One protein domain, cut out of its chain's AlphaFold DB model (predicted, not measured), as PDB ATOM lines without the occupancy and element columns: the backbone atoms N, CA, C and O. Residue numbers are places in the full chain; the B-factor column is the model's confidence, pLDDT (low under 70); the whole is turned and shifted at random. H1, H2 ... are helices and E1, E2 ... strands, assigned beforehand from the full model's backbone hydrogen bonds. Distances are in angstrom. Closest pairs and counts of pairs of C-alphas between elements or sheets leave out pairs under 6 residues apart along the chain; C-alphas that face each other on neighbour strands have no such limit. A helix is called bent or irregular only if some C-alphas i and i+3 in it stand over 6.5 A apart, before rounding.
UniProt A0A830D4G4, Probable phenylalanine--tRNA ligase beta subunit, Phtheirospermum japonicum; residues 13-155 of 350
ATOM      1  N   ALA A  13     246.106 251.291 236.511       90.00
ATOM      2  CA  ALA A  13     247.206 251.663 237.389       90.00
ATOM      3  C   ALA A  13     247.905 252.914 236.855       90.00
ATOM      4  O   ALA A  13     248.219 252.999 235.673       90.00
ATOM      5  N   ILE A  14     248.129 253.873 237.749       92.50
ATOM      6  CA  ILE A  14     248.805 255.134 237.446       92.50
ATOM      7  C   ILE A  14     250.174 255.108 238.107       92.50
ATOM      8  O   ILE A  14     250.256 254.801 239.305       92.50
ATOM      9  N   GLY A  15     251.201 255.480 237.355       93.44
ATOM     10  CA  GLY A  15     252.494 255.865 237.887       93.44
ATOM     11  C   GLY A  15     252.720 257.368 237.758       93.44
ATOM     12  O   GLY A  15     252.080 258.073 236.980       93.44
ATOM     13  N   THR A  16     253.582 257.880 238.625       95.31
ATOM     14  CA  THR A  16     254.046 259.265 238.593       95.31
ATOM     15  C   THR A  16     255.542 259.243 238.787       95.31
ATOM     16  O   THR A  16     256.024 258.629 239.749       95.31
ATOM     17  N   HIS A  17     256.244 259.905 237.883       96.25
ATOM     18  CA  HIS A  17     257.682 259.815 237.729       96.25
ATOM     19  C   HIS A  17     258.267 261.217 237.686       96.25
ATOM     20  O   HIS A  17     257.703 262.112 237.057       96.25
ATOM     21  N   ASP A  18     259.395 261.411 238.360       96.50
ATOM     22  CA  ASP A  18     260.200 262.615 238.183       96.50
ATOM     23  C   ASP A  18     260.852 262.568 236.795       96.50
ATOM     24  O   ASP A  18     261.738 261.740 236.561       96.50
ATOM     25  N   LEU A  19     260.383 263.410 235.869       95.44
ATOM     26  CA  LEU A  19     260.853 263.388 234.481       95.44
ATOM     27  C   LEU A  19     262.339 263.755 234.391       95.44
ATOM     28  O   LEU A  19     263.033 263.220 233.536       95.44
ATOM     29  N   ASP A  20     262.853 264.576 235.311       94.94
ATOM     30  CA  ASP A  20     264.252 265.022 235.299       94.94
ATOM     31  C   ASP A  20     265.235 263.866 235.604       94.94
ATOM     32  O   ASP A  20     266.447 264.001 235.421       94.94
ATOM     33  N   THR A  21     264.727 262.724 236.085       94.50
ATOM     34  CA  THR A  21     265.524 261.533 236.429       94.50
ATOM     35  C   THR A  21     265.522 260.445 235.360       94.50
ATOM     36  O   THR A  21     266.326 259.523 235.452       94.50
ATOM     37  N   ILE A  22     264.649 260.536 234.356       95.06
ATOM     38  CA  ILE A  22     264.423 259.497 233.343       95.06
ATOM     39  C   ILE A  22     264.604 260.069 231.936       95.06
ATOM     40  O   ILE A  22     264.536 261.276 231.731       95.06
ATOM     41  N   GLU A  23     264.832 259.208 230.945       94.62
ATOM     42  CA  GLU A  23     265.126 259.650 229.578       94.62
ATOM     43  C   GLU A  23     264.350 258.824 228.545       94.62
ATOM     44  O   GLU A  23     264.421 257.595 228.530       94.62
ATOM     45  N   GLY A  24     263.580 259.497 227.687       90.88
ATOM     46  CA  GLY A  24     262.810 258.843 226.628       90.88
ATOM     47  C   GLY A  24     263.688 258.350 225.463       90.88
ATOM     48  O   GLY A  24     264.830 258.792 225.327       90.88
ATOM     49  N   PRO A  25     263.169 257.470 224.583       94.88
ATOM     50  CA  PRO A  25     261.806 256.930 224.568       94.88
ATOM     51  C   PRO A  25     261.547 255.897 225.676       94.88
ATOM     52  O   PRO A  25     262.455 255.183 226.095       94.88
ATOM     53  N   PHE A  26     260.289 255.809 226.116       96.44
ATOM     54  CA  PHE A  26     259.832 254.831 227.107       96.44
ATOM     55  C   PHE A  26     259.165 253.632 226.427       96.44
ATOM     56  O   PHE A  26     258.489 253.801 225.412       96.44
ATOM     57  N   THR A  27     259.303 252.433 226.996       96.69
ATOM     58  CA  THR A  27     258.655 251.217 226.476       96.69
ATOM     59  C   THR A  27     257.782 250.552 227.533       96.69
ATOM     60  O   THR A  27     258.141 250.506 228.706       96.69
ATOM     61  N   TYR A  28     256.624 250.033 227.116       96.19
ATOM     62  CA  TYR A  28     255.738 249.211 227.941       96.19
ATOM     63  C   TYR A  28     255.770 247.774 227.425       96.19
ATOM     64  O   TYR A  28     255.360 247.501 226.297       96.19
ATOM     65  N   GLU A  29     256.285 246.861 228.243       95.44
ATOM     66  CA  GLU A  29     256.598 245.484 227.858       95.44
ATOM     67  C   GLU A  29     255.991 244.486 228.847       95.44
ATOM     68  O   GLU A  29     255.673 244.827 229.988       95.44
ATOM     69  N   ALA A  30     255.852 243.233 228.414       95.44
ATOM     70  CA  ALA A  30     255.495 242.110 229.269       95.44
ATOM     71  C   ALA A  30     256.604 241.056 229.186       95.44
ATOM     72  O   ALA A  30     256.822 240.476 228.123       95.44
ATOM     73  N   LEU A  31     257.314 240.833 230.292       96.31
ATOM     74  CA  LEU A  31     258.485 239.955 230.352       96.31
ATOM     75  C   LEU A  31     258.320 238.892 231.445       96.31
ATOM     76  O   LEU A  31     257.580 239.120 232.410       96.31
ATOM     77  N   PRO A  32     259.013 237.744 231.346       96.75
ATOM     78  CA  PRO A  32     259.088 236.790 232.443       96.75
ATOM     79  C   PRO A  32     259.606 237.466 233.724       96.75
ATOM     80  O   PRO A  32     260.548 238.265 233.667       96.75
ATOM     81  N   PRO A  33     259.052 237.148 234.907       94.50
ATOM     82  CA  PRO A  33     259.419 237.822 236.152       94.50
ATOM     83  C   PRO A  33     260.896 237.638 236.537       94.50
ATOM     84  O   PRO A  33     261.436 238.428 237.310       94.50
ATOM     85  N   GLN A  34     261.573 236.625 235.988       94.56
ATOM     86  CA  GLN A  34     262.997 236.371 236.200       94.56
ATOM     87  C   GLN A  34     263.908 237.372 235.468       94.56
ATOM     88  O   GLN A  34     265.063 237.541 235.862       94.56
ATOM     89  N   GLU A  35     263.408 238.039 234.431       95.06
ATOM     90  CA  GLU A  35     264.181 238.980 233.609       95.06
ATOM     91  C   GLU A  35     264.097 240.422 234.127       95.06
ATOM     92  O   GLU A  35     264.893 241.276 233.737       95.06
ATOM     93  N   ILE A  36     263.176 240.699 235.052       96.25
ATOM     94  CA  ILE A  36     262.927 242.044 235.569       96.25
ATOM     95  C   ILE A  36     263.631 242.211 236.916       96.25
ATOM     96  O   ILE A  36     263.308 241.520 237.885       96.25
ATOM     97  N   ASN A  37     264.564 243.163 236.991       95.75
ATOM     98  CA  ASN A  37     265.286 243.506 238.216       95.75
ATOM     99  C   ASN A  37     265.259 245.014 238.438       95.75
ATOM    100  O   ASN A  37     265.664 245.776 237.563       95.75
ATOM    101  N   PHE A  38     264.799 245.445 239.610       96.19
ATOM    102  CA  PHE A  38     264.800 246.859 239.967       96.19
ATOM    103  C   PHE A  38     264.748 247.092 241.475       96.19
ATOM    104  O   PHE A  38     264.438 246.205 242.271       96.19
ATOM    105  N   VAL A  39     265.039 248.334 241.867       96.00
ATOM    106  CA  VAL A  39     264.871 248.799 243.244       96.00
ATOM    107  C   VAL A  39     263.469 249.408 243.380       96.00
ATOM    108  O   VAL A  39     263.231 250.506 242.866       96.00
ATOM    109  N   PRO A  40     262.527 248.730 244.054       94.56
ATOM    110  CA  PRO A  40     261.160 249.210 244.208       94.56
ATOM    111  C   PRO A  40     261.098 250.388 245.191       94.56
ATOM    112  O   PRO A  40     261.996 250.575 246.016       94.56
ATOM    113  N   LEU A  41     260.031 251.183 245.107       92.12
ATOM    114  CA  LEU A  41     259.849 252.395 245.907       92.12
ATOM    115  C   LEU A  41     260.027 252.130 247.415       92.12
ATOM    116  O   LEU A  41     259.431 251.204 247.964       92.12
ATOM    117  N   LYS A  42     260.798 252.994 248.094       89.12
ATOM    118  CA  LYS A  42     261.129 252.904 249.537       89.12
ATOM    119  C   LYS A  42     261.946 251.672 249.935       89.12
ATOM    120  O   LYS A  42     262.022 251.356 251.120       89.12
ATOM    121  N   GLN A  43     262.577 251.002 248.979       91.69
ATOM    122  CA  GLN A  43     263.569 249.968 249.245       91.69
ATOM    123  C   GLN A  43     264.942 250.420 248.753       91.69
ATOM    124  O   GLN A  43     265.058 251.287 247.892       91.69
ATOM    125  N   THR A  44     265.990 249.824 249.314       91.38
ATOM    126  CA  THR A  44     267.386 250.046 248.900       91.38
ATOM    127  C   THR A  44     267.963 248.845 248.159       91.38
ATOM    128  O   THR A  44     268.901 248.980 247.378       91.38
ATOM    129  N   LYS A  45     267.404 247.656 248.398       93.81
ATOM    130  CA  LYS A  45     267.835 246.408 247.775       93.81
ATOM    131  C   LYS A  45     267.227 246.267 246.379       93.81
ATOM    132  O   LYS A  45     266.061 246.594 246.170       93.81
ATOM    133  N   ASN A  46     268.020 245.744 245.446       94.94
ATOM    134  CA  ASN A  46     267.542 245.326 244.132       94.94
ATOM    135  C   ASN A  46     266.804 243.981 244.248       94.94
ATOM    136  O   ASN A  46     267.320 243.045 244.870       94.94
ATOM    137  N   PHE A  47     265.609 243.893 243.671       95.44
ATOM    138  CA  PHE A  47     264.786 242.689 243.675       95.44
ATOM    139  C   PHE A  47     264.506 242.228 242.250       95.44
ATOM    140  O   PHE A  47     264.160 243.028 241.381       95.44
ATOM    141  N   ARG A  48     264.574 240.909 242.059       95.56
ATOM    142  CA  ARG A  48     263.950 240.239 240.920       95.56
ATOM    143  C   ARG A  48     262.439 240.198 241.130       95.56
ATOM    144  O   ARG A  48     261.997 240.070 242.275       95.56
ATOM    145  N   ALA A  49     261.644 240.336 240.074       93.88
ATOM    146  CA  ALA A  49     260.209 240.569 240.230       93.88
ATOM    147  C   ALA A  49     259.447 239.399 240.885       93.88
ATOM    148  O   ALA A  49     258.516 239.636 241.650       93.88
ATOM    149  N   ASP A  50     259.871 238.150 240.685       92.94
ATOM    150  CA  ASP A  50     259.330 236.981 241.399       92.94
ATOM    151  C   ASP A  50     259.623 237.030 242.913       92.94
ATOM    152  O   ASP A  50     258.727 236.859 243.741       92.94
ATOM    153  N   GLY A  51     260.863 237.349 243.289       93.25
ATOM    154  CA  GLY A  51     261.264 237.543 244.682       93.25
ATOM    155  C   GLY A  51     260.583 238.751 245.329       93.25
ATOM    156  O   GLY A  51     260.331 238.748 246.534       93.25
ATOM    157  N   LEU A  52     260.246 239.771 244.534       93.31
ATOM    158  CA  LEU A  52     259.497 240.939 244.983       93.31
ATOM    159  C   LEU A  52     258.057 240.584 245.377       93.31
ATOM    160  O   LEU A  52     257.562 241.093 246.384       93.31
ATOM    161  N   MET A  53     257.395 239.705 244.616       92.50
ATOM    162  CA  MET A  53     256.047 239.238 244.952       92.50
ATOM    163  C   MET A  53     256.046 238.500 246.289       92.50
ATOM    164  O   MET A  53     255.225 238.805 247.150       92.50
ATOM    165  N   GLU A  54     257.011 237.602 246.509       92.31
ATOM    166  CA  GLU A  54     257.147 236.890 247.783       92.31
ATOM    167  C   GLU A  54     257.409 237.855 248.948       92.31
ATOM    168  O   GLU A  54     256.750 237.777 249.985       92.31
ATOM    169  N   PHE A  55     258.299 238.833 248.754       92.62
ATOM    170  CA  PHE A  55     258.598 239.854 249.759       92.62
ATOM    171  C   PHE A  55     257.353 240.651 250.182       92.62
ATOM    172  O   PHE A  55     257.164 240.940 251.367       92.62
ATOM    173  N   TYR A  56     256.465 240.982 249.240       93.69
ATOM    174  CA  TYR A  56     255.255 241.747 249.539       93.69
ATOM    175  C   TYR A  56     254.065 240.913 250.029       93.69
ATOM    176  O   TYR A  56     253.064 241.504 250.443       93.69
ATOM    177  N   LYS A  57     254.145 239.574 250.091       92.25
ATOM    178  CA  LYS A  57     253.064 238.746 250.670       92.25
ATOM    179  C   LYS A  57     252.814 239.034 252.150       92.25
ATOM    180  O   LYS A  57     251.690 238.851 252.626       92.25
ATOM    181  N   SER A  58     253.828 239.508 252.876       90.81
ATOM    182  CA  SER A  58     253.695 239.973 254.262       90.81
ATOM    183  C   SER A  58     253.261 241.438 254.391       90.81
ATOM    184  O   SER A  58     252.888 241.865 255.483       90.81
ATOM    185  N   ASP A  59     253.283 242.224 253.311       91.69
ATOM    186  CA  ASP A  59     252.959 243.652 253.366       91.69
ATOM    187  C   ASP A  59     251.442 243.889 253.431       91.69
ATOM    188  O   ASP A  59     250.680 243.496 252.549       91.69
ATOM    189  N   LEU A  60     250.979 244.597 254.463       88.38
ATOM    190  CA  LEU A  60     249.549 244.824 254.707       88.38
ATOM    191  C   LEU A  60     248.845 245.650 253.614       88.38
ATOM    192  O   LEU A  60     247.615 245.591 253.486       88.38
ATOM    193  N   LYS A  61     249.593 246.453 252.851       87.31
ATOM    194  CA  LYS A  61     249.060 247.339 251.811       87.31
ATOM    195  C   LYS A  61     249.139 246.681 250.441       87.31
ATOM    196  O   LYS A  61     248.132 246.663 249.736       87.31
ATOM    197  N   LEU A  62     250.305 246.153 250.077       88.56
ATOM    198  CA  LEU A  62     250.591 245.638 248.741       88.56
ATOM    199  C   LEU A  62     250.110 244.207 248.524       88.56
ATOM    200  O   LEU A  62     249.685 243.907 247.410       88.56
ATOM    201  N   LYS A  63     250.023 243.373 249.574       90.69
ATOM    202  CA  LYS A  63     249.473 242.005 249.486       90.69
ATOM    203  C   LYS A  63     248.125 241.951 248.767       90.69
ATOM    204  O   LYS A  63     247.835 241.016 248.032       90.69
ATOM    205  N   LYS A  64     247.296 242.983 248.948       88.69
ATOM    206  CA  LYS A  64     245.956 243.080 248.354       88.69
ATOM    207  C   LYS A  64     245.962 243.194 246.828       88.69
ATOM    208  O   LYS A  64     244.899 243.026 246.247       88.69
ATOM    209  N   PHE A  65     247.096 243.499 246.199       90.06
ATOM    210  CA  PHE A  65     247.215 243.702 244.752       90.06
ATOM    211  C   PHE A  65     248.042 242.619 244.051       90.06
ATOM    212  O   PHE A  65     247.985 242.545 242.831       90.06
ATOM    213  N   LEU A  66     248.778 241.775 244.787       90.69
ATOM    214  CA  LEU A  66     249.681 240.776 244.192       90.69
ATOM    215  C   LEU A  66     248.931 239.778 243.303       90.69
ATOM    216  O   LEU A  66     249.359 239.536 242.178       90.69
ATOM    217  N   HIS A  67     247.747 239.335 243.744       90.00
ATOM    218  CA  HIS A  67     246.846 238.450 242.991       90.00
ATOM    219  C   HIS A  67     246.458 238.952 241.590       90.00
ATOM    220  O   HIS A  67     245.919 238.192 240.796       90.00
ATOM    221  N   ILE A  68     246.686 240.232 241.271       87.44
ATOM    222  CA  ILE A  68     246.396 240.774 239.938       87.44
ATOM    223  C   ILE A  68     247.405 240.254 238.905       87.44
ATOM    224  O   ILE A  68     247.073 240.145 237.727       87.44
ATOM    225  N   THR A  69     248.636 239.957 239.326       87.31
ATOM    226  CA  THR A  69     249.745 239.655 238.410       87.31
ATOM    227  C   THR A  69     250.527 238.403 238.808       87.31
ATOM    228  O   THR A  69     251.192 237.838 237.950       87.31
ATOM    229  N   GLU A  70     250.432 237.926 240.055       87.50
ATOM    230  CA  GLU A  70     251.249 236.807 240.559       87.50
ATOM    231  C   GLU A  70     251.067 235.490 239.788       87.50
ATOM    232  O   GLU A  70     252.041 234.764 239.610       87.50
ATOM    233  N   ASP A  71     249.862 235.225 239.274       88.19
ATOM    234  CA  ASP A  71     249.548 234.013 238.501       88.19
ATOM    235  C   ASP A  71     249.843 234.159 236.994       88.19
ATOM    236  O   ASP A  71     249.687 233.209 236.224       88.19
ATOM    237  N   SER A  72     250.251 235.350 236.543       91.94
ATOM    238  CA  SER A  72     250.563 235.604 235.135       91.94
ATOM    239  C   SER A  72     251.963 235.087 234.783       91.94
ATOM    240  O   SER A  72     252.913 235.347 235.526       91.94
ATOM    241  N   PRO A  73     252.157 234.433 233.619       94.06
ATOM    242  CA  PRO A  73     253.484 233.993 233.175       94.06
ATOM    243  C   PRO A  73     254.433 235.162 232.865       94.06
ATOM    244  O   PRO A  73     255.650 234.985 232.836       94.06
ATOM    245  N   VAL A  74     253.875 236.350 232.621       95.31
ATOM    246  CA  VAL A  74     254.610 237.579 232.315       95.31
ATOM    247  C   VAL A  74     254.123 238.717 233.193       95.31
ATOM    248  O   VAL A  74     252.926 238.833 233.470       95.31
ATOM    249  N   PHE A  75     255.040 239.577 233.619       95.31
ATOM    250  CA  PHE A  75     254.720 240.794 234.355       95.31
ATOM    251  C   PHE A  75     254.905 241.998 233.446       95.31
ATOM    252  O   PHE A  75     255.817 242.030 232.616       95.31
ATOM    253  N   THR A  76     254.038 242.990 233.610       95.00
ATOM    254  CA  THR A  76     254.120 244.217 232.833       95.00
ATOM    255  C   THR A  76     255.075 245.202 233.494       95.00
ATOM    256  O   THR A  76     255.120 245.335 234.718       95.00
ATOM    257  N   VAL A  77     255.886 245.866 232.681       96.62
ATOM    258  CA  VAL A  77     256.985 246.717 233.135       96.62
ATOM    259  C   VAL A  77     257.167 247.883 232.176       96.62
ATOM    260  O   VAL A  77     256.910 247.758 230.977       96.62
ATOM    261  N   ILE A  78     257.587 249.024 232.718       97.31
ATOM    262  CA  ILE A  78     257.884 250.224 231.938       97.31
ATOM    263  C   ILE A  78     259.367 250.551 232.062       97.31
ATOM    264  O   ILE A  78     259.886 250.618 233.180       97.31
ATOM    265  N   TYR A  79     260.031 250.759 230.926       97.06
ATOM    266  CA  TYR A  79     261.453 251.091 230.836       97.06
ATOM    267  C   TYR A  79     261.688 252.474 230.232       97.06
ATOM    268  O   TYR A  79     260.885 252.952 229.432       97.06
ATOM    269  N   ASP A  80     262.812 253.089 230.595       96.31
ATOM    270  CA  ASP A  80     263.400 254.224 229.879       96.31
ATOM    271  C   ASP A  80     264.323 253.758 228.738       96.31
ATOM    272  O   ASP A  80     264.564 252.560 228.536       96.31
ATOM    273  N   HIS A  81     264.909 254.721 228.024       94.88
ATOM    274  CA  HIS A  81     265.881 254.462 226.963       94.88
ATOM    275  C   HIS A  81     267.113 253.673 227.443       94.88
ATOM    276  O   HIS A  81     267.692 252.889 226.689       94.88
ATOM    277  N   LYS A  82     267.505 253.843 228.710       95.06
ATOM    278  CA  LYS A  82     268.653 253.181 229.348       95.06
ATOM    279  C   LYS A  82     268.314 251.796 229.918       95.06
ATOM    280  O   LYS A  82     269.188 251.173 230.519       95.06
ATOM    281  N   ARG A  83     267.089 251.290 229.712       95.00
ATOM    282  CA  ARG A  83     266.565 250.038 230.296       95.00
ATOM    283  C   ARG A  83     266.485 250.059 231.828       95.00
ATOM    284  O   ARG A  83     266.515 249.012 232.475       95.00
ATOM    285  N   THR A  84     266.313 251.235 232.415       95.00
ATOM    286  CA  THR A  84     265.955 251.419 233.822       95.00
ATOM    287  C   THR A  84     264.457 251.209 234.004       95.00
ATOM    288  O   THR A  84     263.652 251.785 233.276       95.00
ATOM    289  N   VAL A  85     264.062 250.396 234.986       96.25
ATOM    290  CA  VAL A  85     262.642 250.169 235.303       96.25
ATOM    291  C   VAL A  85     262.043 251.402 235.982       96.25
ATOM    292  O   VAL A  85     262.462 251.779 237.081       96.25
ATOM    293  N   LEU A  86     261.012 251.976 235.366       95.81
ATOM    294  CA  LEU A  86     260.192 253.045 235.933       95.81
ATOM    295  C   LEU A  86     259.178 252.476 236.914       95.81
ATOM    296  O   LEU A  86     259.088 252.925 238.056       95.81
ATOM    297  N   SER A  87     258.396 251.492 236.481       95.56
ATOM    298  CA  SER A  87     257.332 250.897 237.282       95.56
ATOM    299  C   SER A  87     257.066 249.451 236.874       95.56
ATOM    300  O   SER A  87     257.382 249.022 235.762       95.56
ATOM    301  N   LEU A  88     256.479 248.701 237.807       94.88
ATOM    302  CA  LEU A  88     255.943 247.357 237.613       94.88
ATOM    303  C   LEU A  88     254.425 247.404 237.863       94.88
ATOM    304  O   LEU A  88     253.968 247.099 238.977       94.88
ATOM    305  N   PRO A  89     253.624 247.881 236.891       93.06
ATOM    306  CA  PRO A  89     252.182 247.967 237.056       93.06
ATOM    307  C   PRO A  89     251.548 246.586 237.286       93.06
ATOM    308  O   PRO A  89     252.032 245.589 236.761       93.06
ATOM    309  N   PRO A  90     250.460 246.485 238.071       90.06
ATOM    310  CA  PRO A  90     249.812 247.518 238.882       90.06
ATOM    311  C   PRO A  90     250.375 247.622 240.319       90.06
ATOM    312  O   PRO A  90     249.734 248.201 241.208       90.06
ATOM    313  N   ILE A  91     251.542 247.028 240.586       91.94
ATOM    314  CA  ILE A  91     252.039 246.785 241.943       91.94
ATOM    315  C   ILE A  91     252.767 247.998 242.516       91.94
ATOM    316  O   ILE A  91     252.295 248.590 243.496       91.94
ATOM    317  N   ILE A  92     253.913 248.372 241.941       93.31
ATOM    318  CA  ILE A  92     254.786 249.391 242.531       93.31
ATOM    319  C   ILE A  92     255.667 250.098 241.500       93.31
ATOM    320  O   ILE A  92     256.066 249.514 240.497       93.31
ATOM    321  N   ASN A  93     256.015 251.348 241.796       95.44
ATOM    322  CA  ASN A  93     256.976 252.127 241.022       95.44
ATOM    323  C   ASN A  93     258.410 251.853 241.501       95.44
ATOM    324  O   ASN A  93     258.634 251.374 242.617       95.44
ATOM    325  N   GLY A  94     259.389 252.170 240.665       93.94
ATOM    326  CA  GLY A  94     260.803 252.164 241.007       93.94
ATOM    327  C   GLY A  94     261.191 253.359 241.878       93.94
ATOM    328  O   GLY A  94     260.556 254.413 241.851       93.94
ATOM    329  N   THR A  95     262.256 253.194 242.661       94.75
ATOM    330  CA  THR A  95     262.836 254.281 243.471       94.75
ATOM    331  C   THR A  95     263.556 255.322 242.610       94.75
ATOM    332  O   THR A  95     263.626 256.480 243.008       94.75
ATOM    333  N   HIS A  96     264.070 254.939 241.435       93.19
ATOM    334  CA  HIS A  96     264.857 255.822 240.570       93.19
ATOM    335  C   HIS A  96     264.099 257.093 240.165       93.19
ATOM    336  O   HIS A  96     264.626 258.190 240.297       93.19
ATOM    337  N   SER A  97     262.838 256.931 239.771       94.44
ATOM    338  CA  SER A  97     261.958 258.002 239.310       94.44
ATOM    339  C   SER A  97     260.989 258.493 240.389       94.44
ATOM    340  O   SER A  97     259.877 258.924 240.085       94.44
ATOM    341  N   ALA A  98     261.338 258.334 241.667       94.94
ATOM    342  CA  ALA A  98     260.448 258.670 242.770       94.94
ATOM    343  C   ALA A  98     260.227 260.188 242.878       94.94
ATOM    344  O   ALA A  98     261.168 260.952 243.078       94.94
ATOM    345  N   VAL A  99     258.964 260.611 242.833       94.75
ATOM    346  CA  VAL A  99     258.582 262.021 242.998       94.75
ATOM    347  C   VAL A  99     258.881 262.504 244.422       94.75
ATOM    348  O   VAL A  99     258.576 261.827 245.410       94.75
ATOM    349  N   SER A 100     259.446 263.706 244.533       93.94
ATOM    350  CA  SER A 100     259.769 264.375 245.795       93.94
ATOM    351  C   SER A 100     259.291 265.832 245.795       93.94
ATOM    352  O   SER A 100     258.867 266.359 244.774       93.94
ATOM    353  N   LEU A 101     259.416 266.533 246.929       94.31
ATOM    354  CA  LEU A 101     259.103 267.972 247.009       94.31
ATOM    355  C   LEU A 101     260.020 268.857 246.141       94.31
ATOM    356  O   LEU A 101     259.763 270.049 246.011       94.31
ATOM    357  N   LYS A 102     261.110 268.299 245.598       94.38
ATOM    358  CA  LYS A 102     262.047 269.004 244.714       94.38
ATOM    359  C   LYS A 102     261.731 268.806 243.231       94.38
ATOM    360  O   LYS A 102     262.296 269.531 242.417       94.38
ATOM    361  N   THR A 103     260.890 267.826 242.900       95.12
ATOM    362  CA  THR A 103     260.531 267.476 241.523       95.12
ATOM    363  C   THR A 103     259.854 268.666 240.852       95.12
ATOM    364  O   THR A 103     258.916 269.239 241.408       95.12
ATOM    365  N   LYS A 104     260.345 269.046 239.670       93.25
ATOM    366  CA  LYS A 104     259.815 270.177 238.892       93.25
ATOM    367  C   LYS A 104     258.901 269.717 237.770       93.25
ATOM    368  O   LYS A 104     257.865 270.335 237.541       93.25
ATOM    369  N   THR A 105     259.270 268.616 237.124       94.00
ATOM    370  CA  THR A 105     258.568 268.084 235.961       94.00
ATOM    371  C   THR A 105     258.105 266.665 236.259       94.00
ATOM    372  O   THR A 105     258.883 265.836 236.728       94.00
ATOM    373  N   MET A 106     256.825 266.375 236.019       94.38
ATOM    374  CA  MET A 106     256.257 265.050 236.268       94.38
ATOM    375  C   MET A 106     255.850 264.374 234.968       94.38
ATOM    376  O   MET A 106     255.068 264.925 234.198       94.38
ATOM    377  N   PHE A 107     256.318 263.145 234.783       95.31
ATOM    378  CA  PHE A 107     255.794 262.216 233.794       95.31
ATOM    379  C   PHE A 107     254.739 261.325 234.451       95.31
ATOM    380  O   PHE A 107     254.951 260.802 235.548       95.31
ATOM    381  N   ILE A 108     253.580 261.186 233.810       95.06
ATOM    382  CA  ILE A 108     252.452 260.408 234.326       95.06
ATOM    383  C   ILE A 108     252.098 259.355 233.290       95.06
ATOM    384  O   ILE A 108     251.711 259.690 232.172       95.06
ATOM    385  N   GLU A 109     252.166 258.092 233.678       93.38
ATOM    386  CA  GLU A 109     251.755 256.977 232.846       93.38
ATOM    387  C   GLU A 109     250.574 256.224 233.453       93.38
ATOM    388  O   GLU A 109     250.373 256.155 234.668       93.38
ATOM    389  N   CYS A 110     249.743 255.667 232.576       92.69
ATOM    390  CA  CYS A 110     248.501 255.014 232.947       92.69
ATOM    391  C   CYS A 110     248.374 253.709 232.162       92.69
ATOM    392  O   CYS A 110     248.204 253.718 230.945       92.69
ATOM    393  N   THR A 111     248.458 252.580 232.860       91.88
ATOM    394  CA  THR A 111     248.271 251.247 232.275       91.88
ATOM    395  C   THR A 111     246.879 250.736 232.606       91.88
ATOM    396  O   THR A 111     246.353 250.974 233.696       91.88
ATOM    397  N   THR A 112     246.229 250.073 231.651       90.06
ATOM    398  CA  THR A 112     244.812 249.726 231.778       90.06
ATOM    399  C   THR A 112     244.426 248.518 230.938       90.06
ATOM    400  O   THR A 112     245.042 248.237 229.914       90.06
ATOM    401  N   THR A 113     243.344 247.855 231.342       87.25
ATOM    402  CA  THR A 113     242.603 246.898 230.504       87.25
ATOM    403  C   THR A 113     241.432 247.547 229.752       87.25
ATOM    404  O   THR A 113     240.829 246.918 228.888       87.25
ATOM    405  N   GLY A 114     241.104 248.812 230.045       87.19
ATOM    406  CA  GLY A 114     240.065 249.592 229.368       87.19
ATOM    407  C   GLY A 114     240.486 251.042 229.105       87.19
ATOM    408  O   GLY A 114     240.616 251.838 230.040       87.19
ATOM    409  N   LEU A 115     240.646 251.395 227.826       87.94
ATOM    410  CA  LEU A 115     241.192 252.682 227.379       87.94
ATOM    411  C   LEU A 115     240.379 253.893 227.866       87.94
ATOM    412  O   LEU A 115     240.943 254.824 228.429       87.94
ATOM    413  N   THR A 116     239.048 253.858 227.744       88.25
ATOM    414  CA  THR A 116     238.172 254.975 228.152       88.25
ATOM    415  C   THR A 116     238.370 255.360 229.617       88.25
ATOM    416  O   THR A 116     238.424 256.540 229.953       88.25
ATOM    417  N   LYS A 117     238.536 254.365 230.499       87.50
ATOM    418  CA  LYS A 117     238.765 254.608 231.928       87.50
ATOM    419  C   LYS A 117     240.129 255.243 232.166       87.50
ATOM    420  O   LYS A 117     240.207 256.157 232.974       87.50
ATOM    421  N   ALA A 118     241.172 254.795 231.468       88.12
ATOM    422  CA  ALA A 118     242.492 255.414 231.569       88.12
ATOM    423  C   ALA A 118     242.484 256.868 231.098       88.12
ATOM    424  O   ALA A 118     243.062 257.707 231.779       88.12
ATOM    425  N   ASN A 119     241.777 257.173 230.008       90.06
ATOM    426  CA  ASN A 119     241.667 258.540 229.504       90.06
ATOM    427  C   ASN A 119     240.960 259.454 230.509       90.06
ATOM    428  O   ASN A 119     241.504 260.492 230.862       90.06
ATOM    429  N   ILE A 120     239.808 259.041 231.053       90.12
ATOM    430  CA  ILE A 120     239.093 259.802 232.099       90.12
ATOM    431  C   ILE A 120     240.012 260.077 233.293       90.12
ATOM    432  O   ILE A 120     240.048 261.175 233.845       90.12
ATOM    433  N   VAL A 121     240.769 259.063 233.691       89.12
ATOM    434  CA  VAL A 121     241.678 259.098 234.831       89.12
ATOM    435  C   VAL A 121     242.838 260.049 234.618       89.12
ATOM    436  O   VAL A 121     243.120 260.872 235.490       89.12
ATOM    437  N   LEU A 122     243.492 259.929 233.470       91.81
ATOM    438  CA  LEU A 122     244.610 260.771 233.101       91.81
ATOM    439  C   LEU A 122     244.141 262.219 232.965       91.81
ATOM    440  O   LEU A 122     244.710 263.091 233.612       91.81
ATOM    441  N   ASN A 123     243.033 262.451 232.253       92.44
ATOM    442  CA  ASN A 123     242.401 263.761 232.125       92.44
ATOM    443  C   ASN A 123     242.086 264.365 233.496       92.44
ATOM    444  O   ASN A 123     242.450 265.509 233.752       92.44
ATOM    445  N   THR A 124     241.470 263.606 234.405       91.00
ATOM    446  CA  THR A 124     241.146 264.079 235.762       91.00
ATOM    447  C   THR A 124     242.407 264.462 236.531       91.00
ATOM    448  O   THR A 124     242.490 265.549 237.093       91.00
ATOM    449  N   MET A 125     243.414 263.587 236.553       91.31
ATOM    450  CA  MET A 125     244.641 263.829 237.307       91.31
ATOM    451  C   MET A 125     245.374 265.064 236.785       91.31
ATOM    452  O   MET A 125     245.713 265.969 237.543       91.31
ATOM    453  N   VAL A 126     245.567 265.118 235.476       93.38
ATOM    454  CA  VAL A 126     246.272 266.202 234.815       93.38
ATOM    455  C   VAL A 126     245.531 267.534 234.980       93.38
ATOM    456  O   VAL A 126     246.146 268.521 235.369       93.38
ATOM    457  N   THR A 127     244.216 267.579 234.739       92.62
ATOM    458  CA  THR A 127     243.423 268.820 234.867       92.62
ATOM    459  C   THR A 127     243.360 269.338 236.303       92.62
ATOM    460  O   THR A 127     243.333 270.550 236.508       92.62
ATOM    461  N   MET A 128     243.382 268.451 237.303       92.31
ATOM    462  CA  MET A 128     243.434 268.849 238.712       92.31
ATOM    463  C   MET A 128     244.776 269.483 239.092       92.31
ATOM    464  O   MET A 128     244.796 270.473 239.823       92.31
ATOM    465  N   PHE A 129     245.893 268.917 238.629       93.00
ATOM    466  CA  PHE A 129     247.226 269.365 239.040       93.00
ATOM    467  C   PHE A 129     247.822 270.457 238.143       93.00
ATOM    468  O   PHE A 129     248.669 271.213 238.616       93.00
ATOM    469  N   SER A 130     247.353 270.616 236.902       94.00
ATOM    470  CA  SER A 130     247.875 271.616 235.953       94.00
ATOM    471  C   SER A 130     247.699 273.067 236.417       94.00
ATOM    472  O   SER A 130     248.407 273.963 235.958       94.00
ATOM    473  N   VAL A 131     246.801 273.328 237.373       94.12
ATOM    474  CA  VAL A 131     246.636 274.645 238.018       94.12
ATOM    475  C   VAL A 131     247.882 275.056 238.822       94.12
ATOM    476  O   VAL A 131     248.104 276.248 239.047       94.12
ATOM    477  N   HIS A 132     248.701 274.087 239.240       92.94
ATOM    478  CA  HIS A 132     249.923 274.300 240.019       92.94
ATOM    479  C   HIS A 132     251.197 274.387 239.167       92.94
ATOM    480  O   HIS A 132     252.265 274.655 239.714       92.94
ATOM    481  N   CYS A 133     251.099 274.182 237.852       92.75
ATOM    482  CA  CYS A 133     252.221 274.357 236.935       92.75
ATOM    483  C   CYS A 133     252.577 275.845 236.777       92.75
ATOM    484  O   CYS A 133     251.722 276.719 236.927       92.75
ATOM    485  N   GLU A 134     253.837 276.134 236.432       91.94
ATOM    486  CA  GLU A 134     254.295 277.500 236.126       91.94
ATOM    487  C   GLU A 134     253.436 278.130 235.018       91.94
ATOM    488  O   GLU A 134     252.893 279.226 235.177       91.94
ATOM    489  N   LYS A 135     253.222 277.373 233.937       92.12
ATOM    490  CA  LYS A 135     252.179 277.645 232.954       92.12
ATOM    491  C   LYS A 135     250.882 276.975 233.395       92.12
ATOM    492  O   LYS A 135     250.720 275.760 233.295       92.12
ATOM    493  N   LYS A 136     249.967 277.777 233.934       91.56
ATOM    494  CA  LYS A 136     248.708 277.280 234.497       91.56
ATOM    495  C   LYS A 136     247.825 276.657 233.419       91.56
ATOM    496  O   LYS A 136     247.585 277.283 232.392       91.56
ATOM    497  N   ILE A 137     247.252 275.492 233.729       88.88
ATOM    498  CA  ILE A 137     246.285 274.781 232.871       88.88
ATOM    499  C   ILE A 137     246.902 274.406 231.507       88.88
ATOM    500  O   ILE A 137     246.213 274.294 230.498       88.88
ATOM    501  N   GLU A 138     248.217 274.192 231.480       90.69
ATOM    502  CA  GLU A 138     248.948 273.693 230.317       90.69
ATOM    503  C   GLU A 138     249.543 272.325 230.649       90.69
ATOM    504  O   GLU A 138     249.989 272.074 231.772       90.69
ATOM    505  N   VAL A 139     249.491 271.420 229.675       92.38
ATOM    506  CA  VAL A 139     249.962 270.043 229.810       92.38
ATOM    507  C   VAL A 139     250.607 269.651 228.499       92.38
ATOM    508  O   VAL A 139     250.026 269.864 227.434       92.38
ATOM    509  N   GLU A 140     251.790 269.064 228.585       93.00
ATOM    510  CA  GLU A 140     252.479 268.518 227.429       93.00
ATOM    511  C   GLU A 140     251.886 267.147 227.054       93.00
ATOM    512  O   GLU A 140     251.849 266.249 227.902       93.00
ATOM    513  N   PRO A 141     251.375 266.972 225.822       92.81
ATOM    514  CA  PRO A 141     250.851 265.691 225.376       92.81
ATOM    515  C   PRO A 141     251.987 264.724 225.023       92.81
ATOM    516  O   PRO A 141     253.055 265.135 224.573       92.81
ATOM    517  N   VAL A 142     251.729 263.424 225.160       92.94
ATOM    518  CA  VAL A 142     252.710 262.363 224.881       92.94
ATOM    519  C   VAL A 142     252.216 261.486 223.738       92.94
ATOM    520  O   VAL A 142     251.075 261.031 223.745       92.94
ATOM    521  N   GLU A 143     253.066 261.211 222.752       94.88
ATOM    522  CA  GLU A 143     252.750 260.248 221.696       94.88
ATOM    523  C   GLU A 143     252.880 258.810 222.219       94.88
ATOM    524  O   GLU A 143     253.931 258.401 222.713       94.88
ATOM    525  N   VAL A 144     251.804 258.030 222.099       93.88
ATOM    526  CA  VAL A 144     251.766 256.613 222.473       93.88
ATOM    527  C   VAL A 144     251.692 255.772 221.207       93.88
ATOM    528  O   VAL A 144     250.720 255.860 220.456       93.88
ATOM    529  N   ILE A 145     252.713 254.942 220.989       94.75
ATOM    530  CA  ILE A 145     252.830 254.047 219.834       94.75
ATOM    531  C   ILE A 145     252.400 252.639 220.254       94.75
ATOM    532  O   ILE A 145     252.948 252.063 221.192       94.75
ATOM    533  N   TYR A 146     251.409 252.085 219.560       93.25
ATOM    534  CA  TYR A 146     250.877 250.751 219.813       93.25
ATOM    535  C   TYR A 146     251.639 249.672 219.026       93.25
ATOM    536  O   TYR A 146     252.294 249.975 218.026       93.25
ATOM    537  N   PRO A 147     251.527 248.386 219.420       90.75
ATOM    538  CA  PRO A 147     252.193 247.280 218.723       90.75
ATOM    539  C   PRO A 147     251.795 247.115 217.250       90.75
ATOM    540  O   PRO A 147     252.535 246.506 216.483       90.75
ATOM    541  N   ASP A 148     250.636 247.640 216.843       92.81
ATOM    542  CA  ASP A 148     250.174 247.635 215.451       92.81
ATOM    543  C   ASP A 148     250.784 248.769 214.603       92.81
ATOM    544  O   ASP A 148     250.436 248.920 213.432       92.81
ATOM    545  N   GLY A 149     251.688 249.566 215.184       91.88
ATOM    546  CA  GLY A 149     252.349 250.698 214.540       91.88
ATOM    547  C   GLY A 149     251.508 251.974 214.503       91.88
ATOM    548  O   GLY A 149     251.984 252.988 213.997       91.88
ATOM    549  N   LYS A 150     250.277 251.965 215.034       93.25
ATOM    550  CA  LYS A 150     249.481 253.190 215.157       93.25
ATOM    551  C   LYS A 150     249.991 254.028 216.318       93.25
ATOM    552  O   LYS A 150     250.244 253.502 217.400       93.25
ATOM    553  N   SER A 151     250.071 255.336 216.114       92.88
ATOM    554  CA  SER A 151     250.351 256.283 217.184       92.88
ATOM    555  C   SER A 151     249.143 257.161 217.485       92.88
ATOM    556  O   SER A 151     248.337 257.484 216.610       92.88
ATOM    557  N   TYR A 152     248.995 257.507 218.759       90.19
ATOM    558  CA  TYR A 152     247.952 258.395 219.249       90.19
ATOM    559  C   TYR A 152     248.584 259.435 220.162       90.19
ATOM    560  O   TYR A 152     249.363 259.099 221.054       90.19
ATOM    561  N   ILE A 153     248.214 260.697 219.968       90.62
ATOM    562  CA  ILE A 153     248.622 261.773 220.866       90.62
ATOM    563  C   ILE A 153     247.762 261.673 222.123       90.62
ATOM    564  O   ILE A 153     246.564 261.957 222.115       90.62
ATOM    565  N   CYS A 154     248.382 261.240 223.212       86.81
ATOM    566  CA  CYS A 154     247.770 261.189 224.520       86.81
ATOM    567  C   CYS A 154     247.881 262.559 225.188       86.81
ATOM    568  O   CYS A 154     248.894 262.926 225.778       86.81
ATOM    569  N   LEU A 155     246.817 263.328 225.021       83.81
ATOM    570  CA  LEU A 155     245.884 263.688 226.083       83.81
ATOM    571  C   LEU A 155     244.690 264.324 225.363       83.81
ATOM    572  O   LEU A 155     244.809 265.420 224.819       83.81
TER     573      LEU A 155
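What this domain is: This is residues 13 to 155 of the 350 residues of the protein "Probable phenylalanine--tRNA ligase beta subunit" of Phtheirospermum japonicum (UniProt A0A830D4G4). A paired couple of strands, E1 and E5, stands in the middle of the model, with the long helix H3 over one face and a three-stranded sheet of E2, E3 and E4 next to it on the side of E1. The two small helices H1 and H2 make the end far from H3, and the hairpin of E6 and E7 makes a corner of the body on the side of E5. The printed part has 143 residues with three named helices and seven named strands, in the order E1, E2, H1, H2, E3, E4, E5, H3, E6, E7; the sheet order is E2, E3, E4, and the neighbour strands in the three sheets are antiparallel. The class is mixed, helices and strands, with under half of the printed residues in named elements. The whole is compact, with a radius of gyration of the C-alphas of 15.6 A and spans of 43 by 38 by 29 A.

Where its parts are: E1, residues 13 to 18, begins with C-alpha 13 at (247.206, 251.663, 237.389) and is 17.0 A long from first to last C-alpha. E2 is residues 27 to 31, 11.9 A. H1 is residues 49 to 56, 10.6 A, and H2 is residues 63 to 66, 5.4 A. E3, residues 75 to 79, is 12.8 A long, and E4, residues 85 to 88, 7.6 A. E5, residues 106 to 112, is the longest strand, 19.6 A. H3, residues 115 to 132, runs 26.5 A from C-alpha 115 at (241.192, 252.682, 227.379). H3 is irregular, but only just: C-alphas 128 and 131 are 6.7 A apart. E6 is residues 142 to 145, 9.7 A, and E7 is residues 151 to 154, 9.2 A, with C-alpha 154 at (247.770, 261.189, 224.520).

How they stand to each other: E1 and E5 are antiparallel at 162 degrees, with N 13 and O 111 at 2.8 A and N 107 and O 17 at 2.9 A. H3 has 5 pairs of C-alphas within 8 A of E5, the closest being those of Thr 112 and Ala 118, 6.1 A apart. E1 and H3 are near each other, with 6 pairs of C-alphas within 10 A. E1 and E4 have 2 pairs within 8 A, the closest C-alphas being those of Gly 15 and Ser 87, 7.0 A. E3 and E4 form a hairpin, antiparallel at 155 degrees, with N 86 and O 78 at 2.8 A. E2 and E3 are antiparallel at 149 degrees, with N 29 and O 77 at 2.9 A. H1 is not on this sheet, but only just, with 4 pairs of C-alphas within 10 A. H1 and H2 only just touch, with 3 pairs of C-alphas within 8 A, the closest those of Tyr 56 and Lys 63, 5.8 A. E6 and E7 form a hairpin, antiparallel at 152 degrees, with N 154 and O 142 at 2.8 A; both are apart from E5. In H1 every O i to N i+4 pair is within hydrogen-bond range, in H3 12 of 14 are, and H2 is too short for such a pair.

The domain as a whole: The two C-alphas farthest apart are those of Asp 71 and Lys 135, 44.1 A. The printed part has no cut. The links from E2 to H1 and from E4 to E5 are long, 17 residues each. In the first, residues 37 to 38 pair with residues 47 to 48, antiparallel. The mean pLDDT of the printed part is 92.9, and no printed residue is under 70.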